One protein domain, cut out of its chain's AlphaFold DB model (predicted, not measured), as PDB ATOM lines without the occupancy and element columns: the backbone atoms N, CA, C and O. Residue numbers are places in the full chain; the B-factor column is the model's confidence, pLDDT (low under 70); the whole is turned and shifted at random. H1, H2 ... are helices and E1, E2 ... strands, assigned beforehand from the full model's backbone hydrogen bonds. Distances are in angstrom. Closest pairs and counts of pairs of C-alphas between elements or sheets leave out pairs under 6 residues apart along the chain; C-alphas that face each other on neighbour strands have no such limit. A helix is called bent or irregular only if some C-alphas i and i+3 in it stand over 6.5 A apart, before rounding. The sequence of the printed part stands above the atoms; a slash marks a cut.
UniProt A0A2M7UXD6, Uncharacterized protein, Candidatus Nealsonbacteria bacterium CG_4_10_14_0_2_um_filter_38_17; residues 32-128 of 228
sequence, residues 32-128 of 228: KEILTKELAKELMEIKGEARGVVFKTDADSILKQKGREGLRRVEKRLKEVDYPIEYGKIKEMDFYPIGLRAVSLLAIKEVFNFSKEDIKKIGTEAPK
ATOM      1  N   LYS A  32     291.665 270.194 292.055       76.38
ATOM      2  CA  LYS A  32     291.085 271.135 291.094       76.38
ATOM      3  C   LYS A  32     291.693 270.909 289.704       76.38
ATOM      4  O   LYS A  32     292.709 271.492 289.350       76.38
ATOM      5  N   GLU A  33     291.053 270.067 288.893       79.00
ATOM      6  CA  GLU A  33     291.460 269.862 287.489       79.00
ATOM      7  C   GLU A  33     290.884 270.904 286.513       79.00
ATOM      8  O   GLU A  33     291.373 271.033 285.389       79.00
ATOM      9  N   ILE A  34     289.856 271.643 286.940       90.69
ATOM     10  CA  ILE A  34     289.131 272.638 286.139       90.69
ATOM     11  C   ILE A  34     289.651 274.038 286.477       90.69
ATOM     12  O   ILE A  34     289.792 274.385 287.651       90.69
ATOM     13  N   LEU A  35     289.902 274.864 285.458       95.94
ATOM     14  CA  LEU A  35     290.433 276.209 285.647       95.94
ATOM     15  C   LEU A  35     289.322 277.193 286.037       95.94
ATOM     16  O   LEU A  35     288.645 277.755 285.183       95.94
ATOM     17  N   THR A  36     289.130 277.462 287.324       96.81
ATOM     18  CA  THR A  36     288.215 278.533 287.767       96.81
ATOM     19  C   THR A  36     288.944 279.871 287.929       96.81
ATOM     20  O   THR A  36     290.177 279.917 287.932       96.81
ATOM     21  N   LYS A  37     288.196 280.974 288.077       97.56
ATOM     22  CA  LYS A  37     288.769 282.296 288.398       97.56
ATOM     23  C   LYS A  37     289.513 282.274 289.731       97.56
ATOM     24  O   LYS A  37     290.588 282.852 289.853       97.56
ATOM     25  N   GLU A  38     288.955 281.571 290.710       96.19
ATOM     26  CA  GLU A  38     289.514 281.411 292.051       96.19
ATOM     27  C   GLU A  38     290.824 280.630 291.992       96.19
ATOM     28  O   GLU A  38     291.834 281.116 292.493       96.19
ATOM     29  N   LEU A  39     290.849 279.486 291.292       95.75
ATOM     30  CA  LEU A  39     292.084 278.724 291.098       95.75
ATOM     31  C   LEU A  39     293.136 279.552 290.352       95.75
ATOM     32  O   LEU A  39     294.307 279.543 290.723       95.75
ATOM     33  N   ALA A  40     292.740 280.275 289.303       97.81
ATOM     34  CA  ALA A  40     293.671 281.114 288.565       97.81
ATOM     35  C   ALA A  40     294.267 282.207 289.465       97.81
ATOM     36  O   ALA A  40     295.478 282.421 289.444       97.81
ATOM     37  N   LYS A  41     293.452 282.826 290.325       97.56
ATOM     38  CA  LYS A  41     293.913 283.795 291.322       97.56
ATOM     39  C   LYS A  41     294.872 283.177 292.339       97.56
ATOM     40  O   LYS A  41     295.949 283.730 292.535       97.56
ATOM     41  N   GLU A  42     294.530 282.025 292.916       95.50
ATOM     42  CA  GLU A  42     295.389 281.274 293.848       95.50
ATOM     43  C   GLU A  42     296.757 280.954 293.218       95.50
ATOM     44  O   GLU A  42     297.803 281.160 293.832       95.50
ATOM     45  N   LEU A  43     296.774 280.495 291.962       96.25
ATOM     46  CA  LEU A  43     298.015 280.194 291.245       96.25
ATOM     47  C   LEU A  43     298.864 281.448 291.018       96.25
ATOM     48  O   LEU A  43     300.089 281.381 291.095       96.25
ATOM     49  N   MET A  44     298.237 282.591 290.752       97.94
ATOM     50  CA  MET A  44     298.931 283.855 290.496       97.94
ATOM     51  C   MET A  44     299.561 284.477 291.747       97.94
ATOM     52  O   MET A  44     300.447 285.320 291.619       97.94
ATOM     53  N   GLU A  45     299.175 284.034 292.944       97.25
ATOM     54  CA  GLU A  45     299.818 284.422 294.207       97.25
ATOM     55  C   GLU A  45     301.160 283.704 294.440       97.25
ATOM     56  O   GLU A  45     301.949 284.106 295.304       97.25
ATOM     57  N   ILE A  46     301.458 282.656 293.662       96.25
ATOM     58  CA  ILE A  46     302.720 281.923 293.758       96.25
ATOM     59  C   ILE A  46     303.864 282.834 293.316       96.25
ATOM     60  O   ILE A  46     303.962 283.249 292.160       96.25
ATOM     61  N   LYS A  47     304.766 283.120 294.258       97.56
ATOM     62  CA  LYS A  47     305.955 283.935 294.009       97.56
ATOM     63  C   LYS A  47     306.928 283.188 293.109       97.56
ATOM     64  O   LYS A  47     307.228 282.023 293.354       97.56
ATOM     65  N   GLY A  48     307.458 283.892 292.120       98.00
ATOM     66  CA  GLY A  48     308.390 283.354 291.143       98.00
ATOM     67  C   GLY A  48     307.981 283.732 289.732       98.00
ATOM     68  O   GLY A  48     306.881 284.228 289.488       98.00
ATOM     69  N   GLU A  49     308.874 283.482 288.792       98.62
ATOM     70  CA  GLU A  49     308.714 283.877 287.404       98.62
ATOM     71  C   GLU A  49     309.256 282.800 286.464       98.62
ATOM     72  O   GLU A  49     310.130 282.008 286.830       98.62
ATOM     73  N   ALA A  50     308.740 282.792 285.238       98.19
ATOM     74  CA  ALA A  50     309.245 282.016 284.118       98.19
ATOM     75  C   ALA A  50     309.529 282.927 282.918       98.19
ATOM     76  O   ALA A  50     308.839 283.924 282.705       98.19
ATOM     77  N   ARG A  51     310.524 282.574 282.100       97.38
ATOM     78  CA  ARG A  51     310.819 283.282 280.846       97.38
ATOM     79  C   ARG A  51     309.695 283.113 279.831       97.38
ATOM     80  O   ARG A  51     309.182 282.011 279.659       97.38
ATOM     81  N   GLY A  52     309.398 284.162 279.067       97.50
ATOM     82  CA  GLY A  52     308.372 284.168 278.023       97.50
ATOM     83  C   GLY A  52     308.487 283.034 276.999       97.50
ATOM     84  O   GLY A  52     307.474 282.558 276.483       97.50
ATOM     85  N   VAL A  53     309.704 282.542 276.742       94.81
ATOM     86  CA  VAL A  53     309.956 281.423 275.820       94.81
ATOM     87  C   VAL A  53     309.140 280.171 276.168       94.81
ATOM     88  O   VAL A  53     308.692 279.483 275.253       94.81
ATOM     89  N   VAL A  54     308.855 279.910 277.451       95.00
ATOM     90  CA  VAL A  54     308.073 278.726 277.865       95.00
ATOM     91  C   VAL A  54     306.610 278.809 277.417       95.00
ATOM     92  O   VAL A  54     305.980 277.788 277.158       95.00
ATOM     93  N   PHE A  55     306.062 280.023 277.291       97.56
ATOM     94  CA  PHE A  55     304.707 280.247 276.786       97.56
ATOM     95  C   PHE A  55     304.670 280.166 275.263       97.56
ATOM     96  O   PHE A  55     303.725 279.613 274.702       97.56
ATOM     97  N   LYS A  56     305.710 280.668 274.585       95.81
ATOM     98  CA  LYS A  56     305.811 280.559 273.127       95.81
ATOM     99  C   LYS A  56     305.903 279.115 272.661       95.81
ATOM    100  O   LYS A  56     305.163 278.735 271.763       95.81
ATOM    101  N   THR A  57     306.726 278.287 273.305       94.69
ATOM    102  CA  THR A  57     306.844 276.871 272.917       94.69
ATOM    103  C   THR A  57     305.528 276.111 273.056       94.69
ATOM    104  O   THR A  57     305.243 275.217 272.259       94.69
ATOM    105  N   ASP A  58     304.701 276.477 274.036       95.38
ATOM    106  CA  ASP A  58     303.359 275.917 274.172       95.38
ATOM    107  C   ASP A  58     302.440 276.406 273.053       95.38
ATOM    108  O   ASP A  58     301.782 275.591 272.408       95.38
ATOM    109  N   ALA A  59     302.428 277.715 272.784       96.75
ATOM    110  CA  ALA A  59     301.647 278.299 271.699       96.75
ATOM    111  C   ALA A  59     301.996 277.674 270.345       96.75
ATOM    112  O   ALA A  59     301.095 277.310 269.595       96.75
ATOM    113  N   ASP A  60     303.281 277.480 270.060       95.12
ATOM    114  CA  ASP A  60     303.764 276.843 268.837       95.12
ATOM    115  C   ASP A  60     303.308 275.383 268.743       95.12
ATOM    116  O   ASP A  60     302.894 274.920 267.677       95.12
ATOM    117  N   SER A  61     303.317 274.658 269.866       94.94
ATOM    118  CA  SER A  61     302.784 273.296 269.938       94.94
ATOM    119  C   SER A  61     301.281 273.263 269.636       94.94
ATOM    120  O   SER A  61     300.823 272.421 268.860       94.94
ATOM    121  N   ILE A  62     300.509 274.218 270.168       97.06
ATOM    122  CA  ILE A  62     299.075 274.348 269.873       97.06
ATOM    123  C   ILE A  62     298.832 274.775 268.426       97.06
ATOM    124  O   ILE A  62     297.969 274.197 267.770       97.06
ATOM    125  N   LEU A  63     299.605 275.715 267.884       96.56
ATOM    126  CA  LEU A  63     299.512 276.122 266.481       96.56
ATOM    127  C   LEU A  63     299.770 274.941 265.547       96.56
ATOM    128  O   LEU A  63     299.007 274.734 264.605       96.56
ATOM    129  N   LYS A  64     300.789 274.128 265.842       94.44
ATOM    130  CA  LYS A  64     301.115 272.924 265.073       94.44
ATOM    131  C   LYS A  64     300.001 271.874 265.128       94.44
ATOM    132  O   LYS A  64     299.718 271.241 264.118       94.44
ATOM    133  N   GLN A  65     299.383 271.666 266.293       94.56
ATOM    134  CA  GLN A  65     298.414 270.580 266.502       94.56
ATOM    135  C   GLN A  65     296.959 270.963 266.197       94.56
ATOM    136  O   GLN A  65     296.165 270.111 265.804       94.56
ATOM    137  N   LYS A  66     296.581 272.216 266.457       97.12
ATOM    138  CA  LYS A  66     295.191 272.705 266.476       97.12
ATOM    139  C   LYS A  66     294.986 273.966 265.630       97.12
ATOM    140  O   LYS A  66     293.857 274.439 265.509       97.12
ATOM    141  N   GLY A  67     296.052 274.514 265.046       97.75
ATOM    142  CA  GLY A  67     295.996 275.706 264.210       97.75
ATOM    143  C   GLY A  67     295.709 276.993 264.986       97.75
ATOM    144  O   GLY A  67     295.586 277.020 266.215       97.75
ATOM    145  N   ARG A  68     295.583 278.095 264.238       98.25
ATOM    146  CA  ARG A  68     295.342 279.432 264.802       98.25
ATOM    147  C   ARG A  68     294.047 279.507 265.604       98.25
ATOM    148  O   ARG A  68     294.011 280.182 266.627       98.25
ATOM    149  N   GLU A  69     293.010 278.807 265.155       98.38
ATOM    150  CA  GLU A  69     291.722 278.789 265.845       98.38
ATOM    151  C   GLU A  69     291.806 278.069 267.194       98.38
ATOM    152  O   GLU A  69     291.273 278.555 268.188       98.38
ATOM    153  N   GLY A  70     292.566 276.971 267.272       98.38
ATOM    154  CA  GLY A  70     292.875 276.330 268.546       98.38
ATOM    155  C   GLY A  70     293.544 277.291 269.529       98.38
ATOM    156  O   GLY A  70     293.098 277.402 270.669       98.38
ATOM    157  N   LEU A  71     294.562 278.033 269.081       98.56
ATOM    158  CA  LEU A  71     295.249 279.001 269.941       98.56
ATOM    159  C   LEU A  71     294.297 280.104 270.438       98.56
ATOM    160  O   LEU A  71     294.275 280.389 271.631       98.56
ATOM    161  N   ARG A  72     293.444 280.656 269.564       98.62
ATOM    162  CA  ARG A  72     292.444 281.670 269.953       98.62
ATOM    163  C   ARG A  72     291.470 281.169 271.014       98.62
ATOM    164  O   ARG A  72     291.087 281.935 271.895       98.62
ATOM    165  N   ARG A  73     291.062 279.897 270.957       98.75
ATOM    166  CA  ARG A  73     290.191 279.297 271.984       98.75
ATOM    167  C   ARG A  73     290.870 279.269 273.355       98.75
ATOM    168  O   ARG A  73     290.206 279.540 274.351       98.75
ATOM    169  N   VAL A  74     292.178 279.010 273.402       98.62
ATOM    170  CA  VAL A  74     292.975 279.093 274.638       98.62
ATOM    171  C   VAL A  74     293.067 280.538 275.133       98.62
ATOM    172  O   VAL A  74     292.774 280.795 276.297       98.62
ATOM    173  N   GLU A  75     293.391 281.496 274.260       98.75
ATOM    174  CA  GLU A  75     293.453 282.926 274.616       98.75
ATOM    175  C   GLU A  75     292.104 283.440 275.151       98.75
ATOM    176  O   GLU A  75     292.053 284.153 276.155       98.75
ATOM    177  N   LYS A  76     290.992 283.021 274.529       98.75
ATOM    178  CA  LYS A  76     289.635 283.316 275.003       98.75
ATOM    179  C   LYS A  76     289.395 282.731 276.395       98.75
ATOM    180  O   LYS A  76     288.918 283.453 277.266       98.75
ATOM    181  N   ARG A  77     289.761 281.466 276.622       98.44
ATOM    182  CA  ARG A  77     289.581 280.820 277.928       98.44
ATOM    183  C   ARG A  77     290.364 281.524 279.035       98.44
ATOM    184  O   ARG A  77     289.844 281.729 280.125       98.44
ATOM    185  N   LEU A  78     291.590 281.949 278.737       98.69
ATOM    186  CA  LEU A  78     292.433 282.722 279.650       98.69
ATOM    187  C   LEU A  78     291.827 284.088 279.992       98.69
ATOM    188  O   LEU A  78     291.859 284.515 281.145       98.69
ATOM    189  N   LYS A  79     291.208 284.753 279.010       98.50
ATOM    190  CA  LYS A  79     290.457 285.993 279.233       98.50
ATOM    191  C   LYS A  79     289.238 285.777 280.133       98.50
ATOM    192  O   LYS A  79     288.964 286.619 280.979       98.50
ATOM    193  N   GLU A  80     288.515 284.669 279.970       98.50
ATOM    194  CA  GLU A  80     287.342 284.335 280.793       98.50
ATOM    195  C   GLU A  80     287.685 284.122 282.272       98.50
ATOM    196  O   GLU A  80     286.808 284.301 283.116       98.50
ATOM    197  N   VAL A  81     288.936 283.773 282.595       98.31
ATOM    198  CA  VAL A  81     289.425 283.652 283.980       98.31
ATOM    199  C   VAL A  81     290.225 284.864 284.465       98.31
ATOM    200  O   VAL A  81     290.914 284.766 285.470       98.31
ATOM    201  N   ASP A  82     290.123 286.001 283.770       98.31
ATOM    202  CA  ASP A  82     290.759 287.288 284.102       98.31
ATOM    203  C   ASP A  82     292.303 287.312 284.024       98.31
ATOM    204  O   ASP A  82     292.933 288.273 284.462       98.31
ATOM    205  N   TYR A  83     292.925 286.314 283.383       98.25
ATOM    206  CA  TYR A  83     294.380 286.245 283.167       98.25
ATOM    207  C   TYR A  83     294.728 286.048 281.684       98.25
ATOM    208  O   TYR A  83     295.292 285.017 281.308       98.25
ATOM    209  N   PRO A  84     294.380 287.012 280.808       98.19
ATOM    210  CA  PRO A  84     294.593 286.880 279.373       98.19
ATOM    211  C   PRO A  84     296.083 286.759 279.030       98.19
ATOM    212  O   PRO A  84     296.918 287.506 279.538       98.19
ATOM    213  N   ILE A  85     296.399 285.863 278.096       98.19
ATOM    214  CA  ILE A  85     297.704 285.803 277.434       98.19
ATOM    215  C   ILE A  85     297.468 286.068 275.956       98.19
ATOM    216  O   ILE A  85     296.697 285.363 275.315       98.19
ATOM    217  N   GLU A  86     298.150 287.067 275.413       97.81
ATOM    218  CA  GLU A  86     298.270 287.246 273.969       97.81
ATOM    219  C   GLU A  86     299.594 286.614 273.538       97.81
ATOM    220  O   GLU A  86     300.639 287.268 273.578       97.81
ATOM    221  N   TYR A  87     299.587 285.333 273.156       97.81
ATOM    222  CA  TYR A  87     300.836 284.581 272.948       97.81
ATOM    223  C   TYR A  87     301.732 285.222 271.882       97.81
ATOM    224  O   TYR A  87     302.957 285.210 272.004       97.81
ATOM    225  N   GLY A  88     301.127 285.856 270.873       96.69
ATOM    226  CA  GLY A  88     301.846 286.593 269.830       96.69
ATOM    227  C   GLY A  88     302.592 287.841 270.319       96.69
ATOM    228  O   GLY A  88     303.469 288.325 269.608       96.69
ATOM    229  N   LYS A  89     302.273 288.359 271.512       97.88
ATOM    230  CA  LYS A  89     302.916 289.535 272.122       97.88
ATOM    231  C   LYS A  89     303.899 289.180 273.238       97.88
ATOM    232  O   LYS A  89     304.576 290.071 273.747       97.88
ATOM    233  N   ILE A  90     303.993 287.905 273.625       97.69
ATOM    234  CA  ILE A  90     304.954 287.462 274.637       97.69
ATOM    235  C   ILE A  90     306.377 287.671 274.118       97.69
ATOM    236  O   ILE A  90     306.748 287.210 273.035       97.69
ATOM    237  N   LYS A  91     307.195 288.350 274.918       97.19
ATOM    238  CA  LYS A  91     308.622 288.528 274.669       97.19
ATOM    239  C   LYS A  91     309.362 287.350 275.281       97.19
ATOM    240  O   LYS A  91     309.266 287.109 276.477       97.19
ATOM    241  N   GLU A  92     310.111 286.612 274.470       94.81
ATOM    242  CA  GLU A  92     310.751 285.350 274.884       94.81
ATOM    243  C   GLU A  92     311.672 285.498 276.094       94.81
ATOM    244  O   GLU A  92     311.734 284.607 276.942       94.81
ATOM    245  N   MET A  93     312.358 286.635 276.166       94.62
ATOM    246  CA  MET A  93     313.345 286.917 277.195       94.62
ATOM    247  C   MET A  93     312.766 287.657 278.399       94.62
ATOM    248  O   MET A  93     313.478 287.780 279.382       94.62
ATOM    249  N   ASP A  94     311.516 288.116 278.391       98.00
ATOM    250  CA  ASP A  94     310.946 288.775 279.573       98.00
ATOM    251  C   ASP A  94     310.525 287.725 280.613       98.00
ATOM    252  O   ASP A  94     310.261 286.565 280.277       98.00
ATOM    253  N   PHE A  95     310.502 288.114 281.887       98.38
ATOM    254  CA  PHE A  95     309.968 287.288 282.966       98.38
ATOM    255  C   PHE A  95     308.472 287.553 283.152       98.38
ATOM    256  O   PHE A  95     308.007 288.687 283.054       98.38
ATOM    257  N   TYR A  96     307.726 286.482 283.412       98.62
ATOM    258  CA  TYR A  96     306.287 286.489 283.655       98.62
ATOM    259  C   TYR A  96     305.976 285.688 284.922       98.62
ATOM    260  O   TYR A  96     306.707 284.735 285.204       98.62
ATOM    261  N   PRO A  97     304.890 285.991 285.657       98.50
ATOM    262  CA  PRO A  97     304.544 285.280 286.885       98.50
ATOM    263  C   PRO A  97     304.482 283.765 286.689       98.50
ATOM    264  O   PRO A  97     303.875 283.272 285.738       98.50
ATOM    265  N   ILE A  98     305.080 283.004 287.604       98.12
ATOM    266  CA  ILE A  98     305.141 281.545 287.478       98.12
ATOM    267  C   ILE A  98     303.757 280.895 287.564       98.12
ATOM    268  O   ILE A  98     303.499 279.911 286.875       98.12
ATOM    269  N   GLY A  99     302.831 281.482 288.327       98.06
ATOM    270  CA  GLY A  99     301.427 281.072 288.353       98.06
ATOM    271  C   GLY A  99     300.785 281.045 286.967       98.06
ATOM    272  O   GLY A  99     300.066 280.103 286.625       98.06
ATOM    273  N   LEU A 100     301.147 282.011 286.114       98.50
ATOM    274  CA  LEU A 100     300.637 282.127 284.749       98.50
ATOM    275  C   LEU A 100     301.009 280.900 283.907       98.50
ATOM    276  O   LEU A 100     300.253 280.512 283.017       98.50
ATOM    277  N   ARG A 101     302.136 280.235 284.213       97.50
ATOM    278  CA  ARG A 101     302.537 278.966 283.585       97.50
ATOM    279  C   ARG A 101     301.482 277.884 283.803       97.50
ATOM    280  O   ARG A 101     301.085 277.222 282.846       97.50
ATOM    281  N   ALA A 102     301.042 277.702 285.046       97.38
ATOM    282  CA  ALA A 102     300.037 276.699 285.389       97.38
ATOM    283  C   ALA A 102     298.663 277.070 284.830       97.38
ATOM    284  O   ALA A 102     298.010 276.213 284.241       97.38
ATOM    285  N   VAL A 103     298.272 278.345 284.925       98.50
ATOM    286  CA  VAL A 103     297.021 278.861 284.344       98.50
ATOM    287  C   VAL A 103     296.973 278.612 282.830       98.50
ATOM    288  O   VAL A 103     295.997 278.060 282.326       98.50
ATOM    289  N   SER A 104     298.060 278.912 282.111       98.56
ATOM    290  CA  SER A 104     298.210 278.622 280.677       98.56
ATOM    291  C   SER A 104     298.037 277.132 280.363       98.56
ATOM    292  O   SER A 104     297.270 276.772 279.472       98.56
ATOM    293  N   LEU A 105     298.735 276.249 281.087       98.25
ATOM    294  CA  LEU A 105     298.661 274.802 280.852       98.25
ATOM    295  C   LEU A 105     297.281 274.219 281.181       98.25
ATOM    296  O   LEU A 105     296.809 273.344 280.457       98.25
ATOM    297  N   LEU A 106     296.621 274.706 282.231       98.19
ATOM    298  CA  LEU A 106     295.257 274.312 282.581       98.19
ATOM    299  C   LEU A 106     294.242 274.779 281.538       98.19
ATOM    300  O   LEU A 106     293.387 273.993 281.140       98.19
ATOM    301  N   ALA A 107     294.372 276.006 281.025       98.50
ATOM    302  CA  ALA A 107     293.506 276.502 279.957       98.50
ATOM    303  C   ALA A 107     293.646 275.645 278.691       98.50
ATOM    304  O   ALA A 107     292.647 275.247 278.095       98.50
ATOM    305  N   ILE A 108     294.882 275.303 278.309       98.38
ATOM    306  CA  ILE A 108     295.153 274.372 277.206       98.38
ATOM    307  C   ILE A 108     294.508 273.009 277.480       98.38
ATOM    308  O   ILE A 108     293.843 272.459 276.599       98.38
ATOM    309  N   LYS A 109     294.698 272.474 278.694       97.75
ATOM    310  CA  LYS A 109     294.150 271.179 279.099       97.75
ATOM    311  C   LYS A 109     292.635 271.148 278.931       97.75
ATOM    312  O   LYS A 109     292.108 270.243 278.293       97.75
ATOM    313  N   GLU A 110     291.954 272.151 279.466       97.38
ATOM    314  CA  GLU A 110     290.499 272.236 279.488       97.38
ATOM    315  C   GLU A 110     289.910 272.447 278.085       97.38
ATOM    316  O   GLU A 110     289.028 271.700 277.665       97.38
ATOM    317  N   VAL A 111     290.445 273.398 277.307       98.31
ATOM    318  CA  VAL A 111     289.927 273.746 275.967       98.31
ATOM    319  C   VAL A 111     289.929 272.556 275.006       98.31
ATOM    320  O   VAL A 111     289.069 272.464 274.120       98.31
ATOM    321  N   PHE A 112     290.888 271.646 275.154       97.75
ATOM    322  CA  PHE A 112     291.022 270.476 274.289       97.75
ATOM    323  C   PHE A 112     290.687 269.153 274.976       97.75
ATOM    324  O   PHE A 112     290.875 268.110 274.351       97.75
ATOM    325  N   ASN A 113     290.188 269.191 276.217       96.44
ATOM    326  CA  ASN A 113     289.944 268.013 277.047       96.44
ATOM    327  C   ASN A 113     291.152 267.054 277.079       96.44
ATOM    328  O   ASN A 113     291.033 265.847 276.876       96.44
ATOM    329  N   PHE A 114     292.347 267.616 277.244       96.62
ATOM    330  CA  PHE A 114     293.589 266.858 277.212       96.62
ATOM    331  C   PHE A 114     293.782 266.030 278.482       96.62
ATOM    332  O   PHE A 114     293.634 266.495 279.619       96.62
ATOM    333  N   SER A 115     294.190 264.783 278.264       96.25
ATOM    334  CA  SER A 115     294.645 263.879 279.315       96.25
ATOM    335  C   SER A 115     295.987 264.332 279.903       96.25
ATOM    336  O   SER A 115     296.625 265.279 279.430       96.25
ATOM    337  N   LYS A 116     296.446 263.641 280.950       95.25
ATOM    338  CA  LYS A 116     297.800 263.823 281.488       95.25
ATOM    339  C   LYS A 116     298.856 263.544 280.409       95.25
ATOM    340  O   LYS A 116     299.815 264.301 280.251       95.25
ATOM    341  N   GLU A 117     298.637 262.494 279.628       96.19
ATOM    342  CA  GLU A 117     299.500 262.038 278.545       96.19
ATOM    343  C   GLU A 117     299.572 263.071 277.420       96.19
ATOM    344  O   GLU A 117     300.639 263.279 276.845       96.19
ATOM    345  N   ASP A 118     298.475 263.766 277.124       96.88
ATOM    346  CA  ASP A 118     298.480 264.840 276.131       96.88
ATOM    347  C   ASP A 118     299.279 266.057 276.614       96.88
ATOM    348  O   ASP A 118     300.064 266.611 275.845       96.88
ATOM    349  N   ILE A 119     299.201 266.418 277.900       97.75
ATOM    350  CA  ILE A 119     300.073 267.457 278.478       97.75
ATOM    351  C   ILE A 119     301.546 267.038 278.432       97.75
ATOM    352  O   ILE A 119     302.406 267.841 278.057       97.75
ATOM    353  N   LYS A 120     301.845 265.767 278.729       97.31
ATOM    354  CA  LYS A 120     303.191 265.207 278.553       97.31
ATOM    355  C   LYS A 120     303.655 265.343 277.103       97.31
ATOM    356  O   LYS A 120     304.782 265.777 276.872       97.31
ATOM    357  N   LYS A 121     302.794 265.072 276.113       95.69
ATOM    358  CA  LYS A 121     303.119 265.273 274.687       95.69
ATOM    359  C   LYS A 121     303.445 266.731 274.365       95.69
ATOM    360  O   LYS A 121     304.418 266.964 273.650       95.69
ATOM    361  N   ILE A 122     302.723 267.713 274.914       95.62
ATOM    362  CA  ILE A 122     303.085 269.134 274.742       95.62
ATOM    363  C   ILE A 122     304.509 269.379 275.257       95.62
ATOM    364  O   ILE A 122     305.330 269.942 274.531       95.62
ATOM    365  N   GLY A 123     304.829 268.869 276.451       96.12
ATOM    366  CA  GLY A 123     306.183 268.913 277.008       96.12
ATOM    367  C   GLY A 123     307.231 268.276 276.090       96.12
ATOM    368  O   GLY A 123     308.320 268.820 275.931       96.12
ATOM    369  N   THR A 124     306.899 267.173 275.407       95.00
ATOM    370  CA  THR A 124     307.822 266.529 274.453       95.00
ATOM    371  C   THR A 124     308.074 267.322 273.171       95.00
ATOM    372  O   THR A 124     309.082 267.097 272.501       95.00
ATOM    373  N   GLU A 125     307.178 268.229 272.789       91.94
ATOM    374  CA  GLU A 125     307.348 269.037 271.578       91.94
ATOM    375  C   GLU A 125     308.157 270.311 271.849       91.94
ATOM    376  O   GLU A 125     308.908 270.746 270.976       91.94
ATOM    377  N   ALA A 126     308.084 270.870 273.061       89.38
ATOM    378  CA  ALA A 126     308.717 272.147 273.395       89.38
ATOM    379  C   ALA A 126     310.240 272.201 273.109       89.38
ATOM    380  O   ALA A 126     310.670 273.128 272.410       89.38
ATOM    381  N   PRO A 127     311.072 271.210 273.508       84.81
ATOM    382  CA  PRO A 127     312.500 271.202 273.162       84.81
ATOM    383  C   PRO A 127     312.783 271.148 271.658       84.81
ATOM    384  O   PRO A 127     313.782 271.687 271.189       84.81
ATOM    385  N   LYS A 128     311.902 270.501 270.883       84.12
ATOM    386  CA  LYS A 128     312.057 270.349 269.427       84.12
ATOM    387  C   LYS A 128     311.692 271.617 268.670       84.12
ATOM    388  O   LYS A 128     312.027 271.730 267.492       84.12
TER     389      LYS A 128
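AT A GLANCE: This is residues 32 to 128 of the 228 residues of an uncharacterized protein of Candidatus Nealsonbacteria bacterium CG_4_10_14_0_2_um_filter_38_17 (UniProt A0A2M7UXD6). A rounded cluster of helices is built round H3, with H1 packed on its first part, H2b crossing it, and H4 packed on H2a. H2 is bent into a V of two arms, and a small two-stranded ladder, E1 and E2, sits where H3 begins. The printed part has 97 residues, with four named helices and two named strands in the order H1 E1 H2 E2 H3 H4; the class is mostly helix. It is compact, with a radius of gyration of the C-alphas of 12.3 A, spanning 31 by 30 by 22 A.

HOW THE PARTS SIT: E1, residues 49 to 51, and E2, residues 95 to 97, are antiparallel neighbours; N 50 and O 96 are within hydrogen-bond range at 2.8 A. H3, residues 98 to 111, touches H1, residues 37 to 44, with residues 98 to 103 alone, closest at the C-alphas of Met 44 and Gly 99, 4.3 A. By its hydrogen bonds H2, residues 53 to 80, was assigned as one helix, but it is bent: C-alphas 65 and 68 are 9.5 A apart. Its arms, H2a, residues 53 to 65, and H2b, residues 68 to 80, stand at a steep tilt of 52 degrees. H2b touches H3 at a steep tilt of 61 degrees, with its residues 73 to 78 alone, closest at the C-alphas of Val 74 and Ile 108, 5.8 A. H4, residues 116 to 128, touches H2a with residues 122 to 126 alone, closest at the C-alphas of Thr 57 and Ala 126, 5.1 A. Every O i to N i+4 pair is within hydrogen-bond range in H1 and H2b, against 8 of 9 in H2a, 9 of 10 in H3 and 7 of 9 in H4.

IN THESE COORDINATES: H3 is 20.6 A long, H4 19.8 A, H2b 18.5 A and H2a 18.4 A. H1 begins at C-alpha 37 (288.769, 282.296, 288.398), and H4 ends at C-alpha 128 (312.057, 270.349, 269.427). H4 is only just irregular: C-alphas 124 and 127 are 6.7 A apart.

THE WHOLE: The two C-alphas farthest apart, of Glu 38 and Lys 128, are 33.8 A apart. The printed part has no cut; the link from H2 to E2, residues 81 to 94, is long. No printed residue is under 70 in pLDDT.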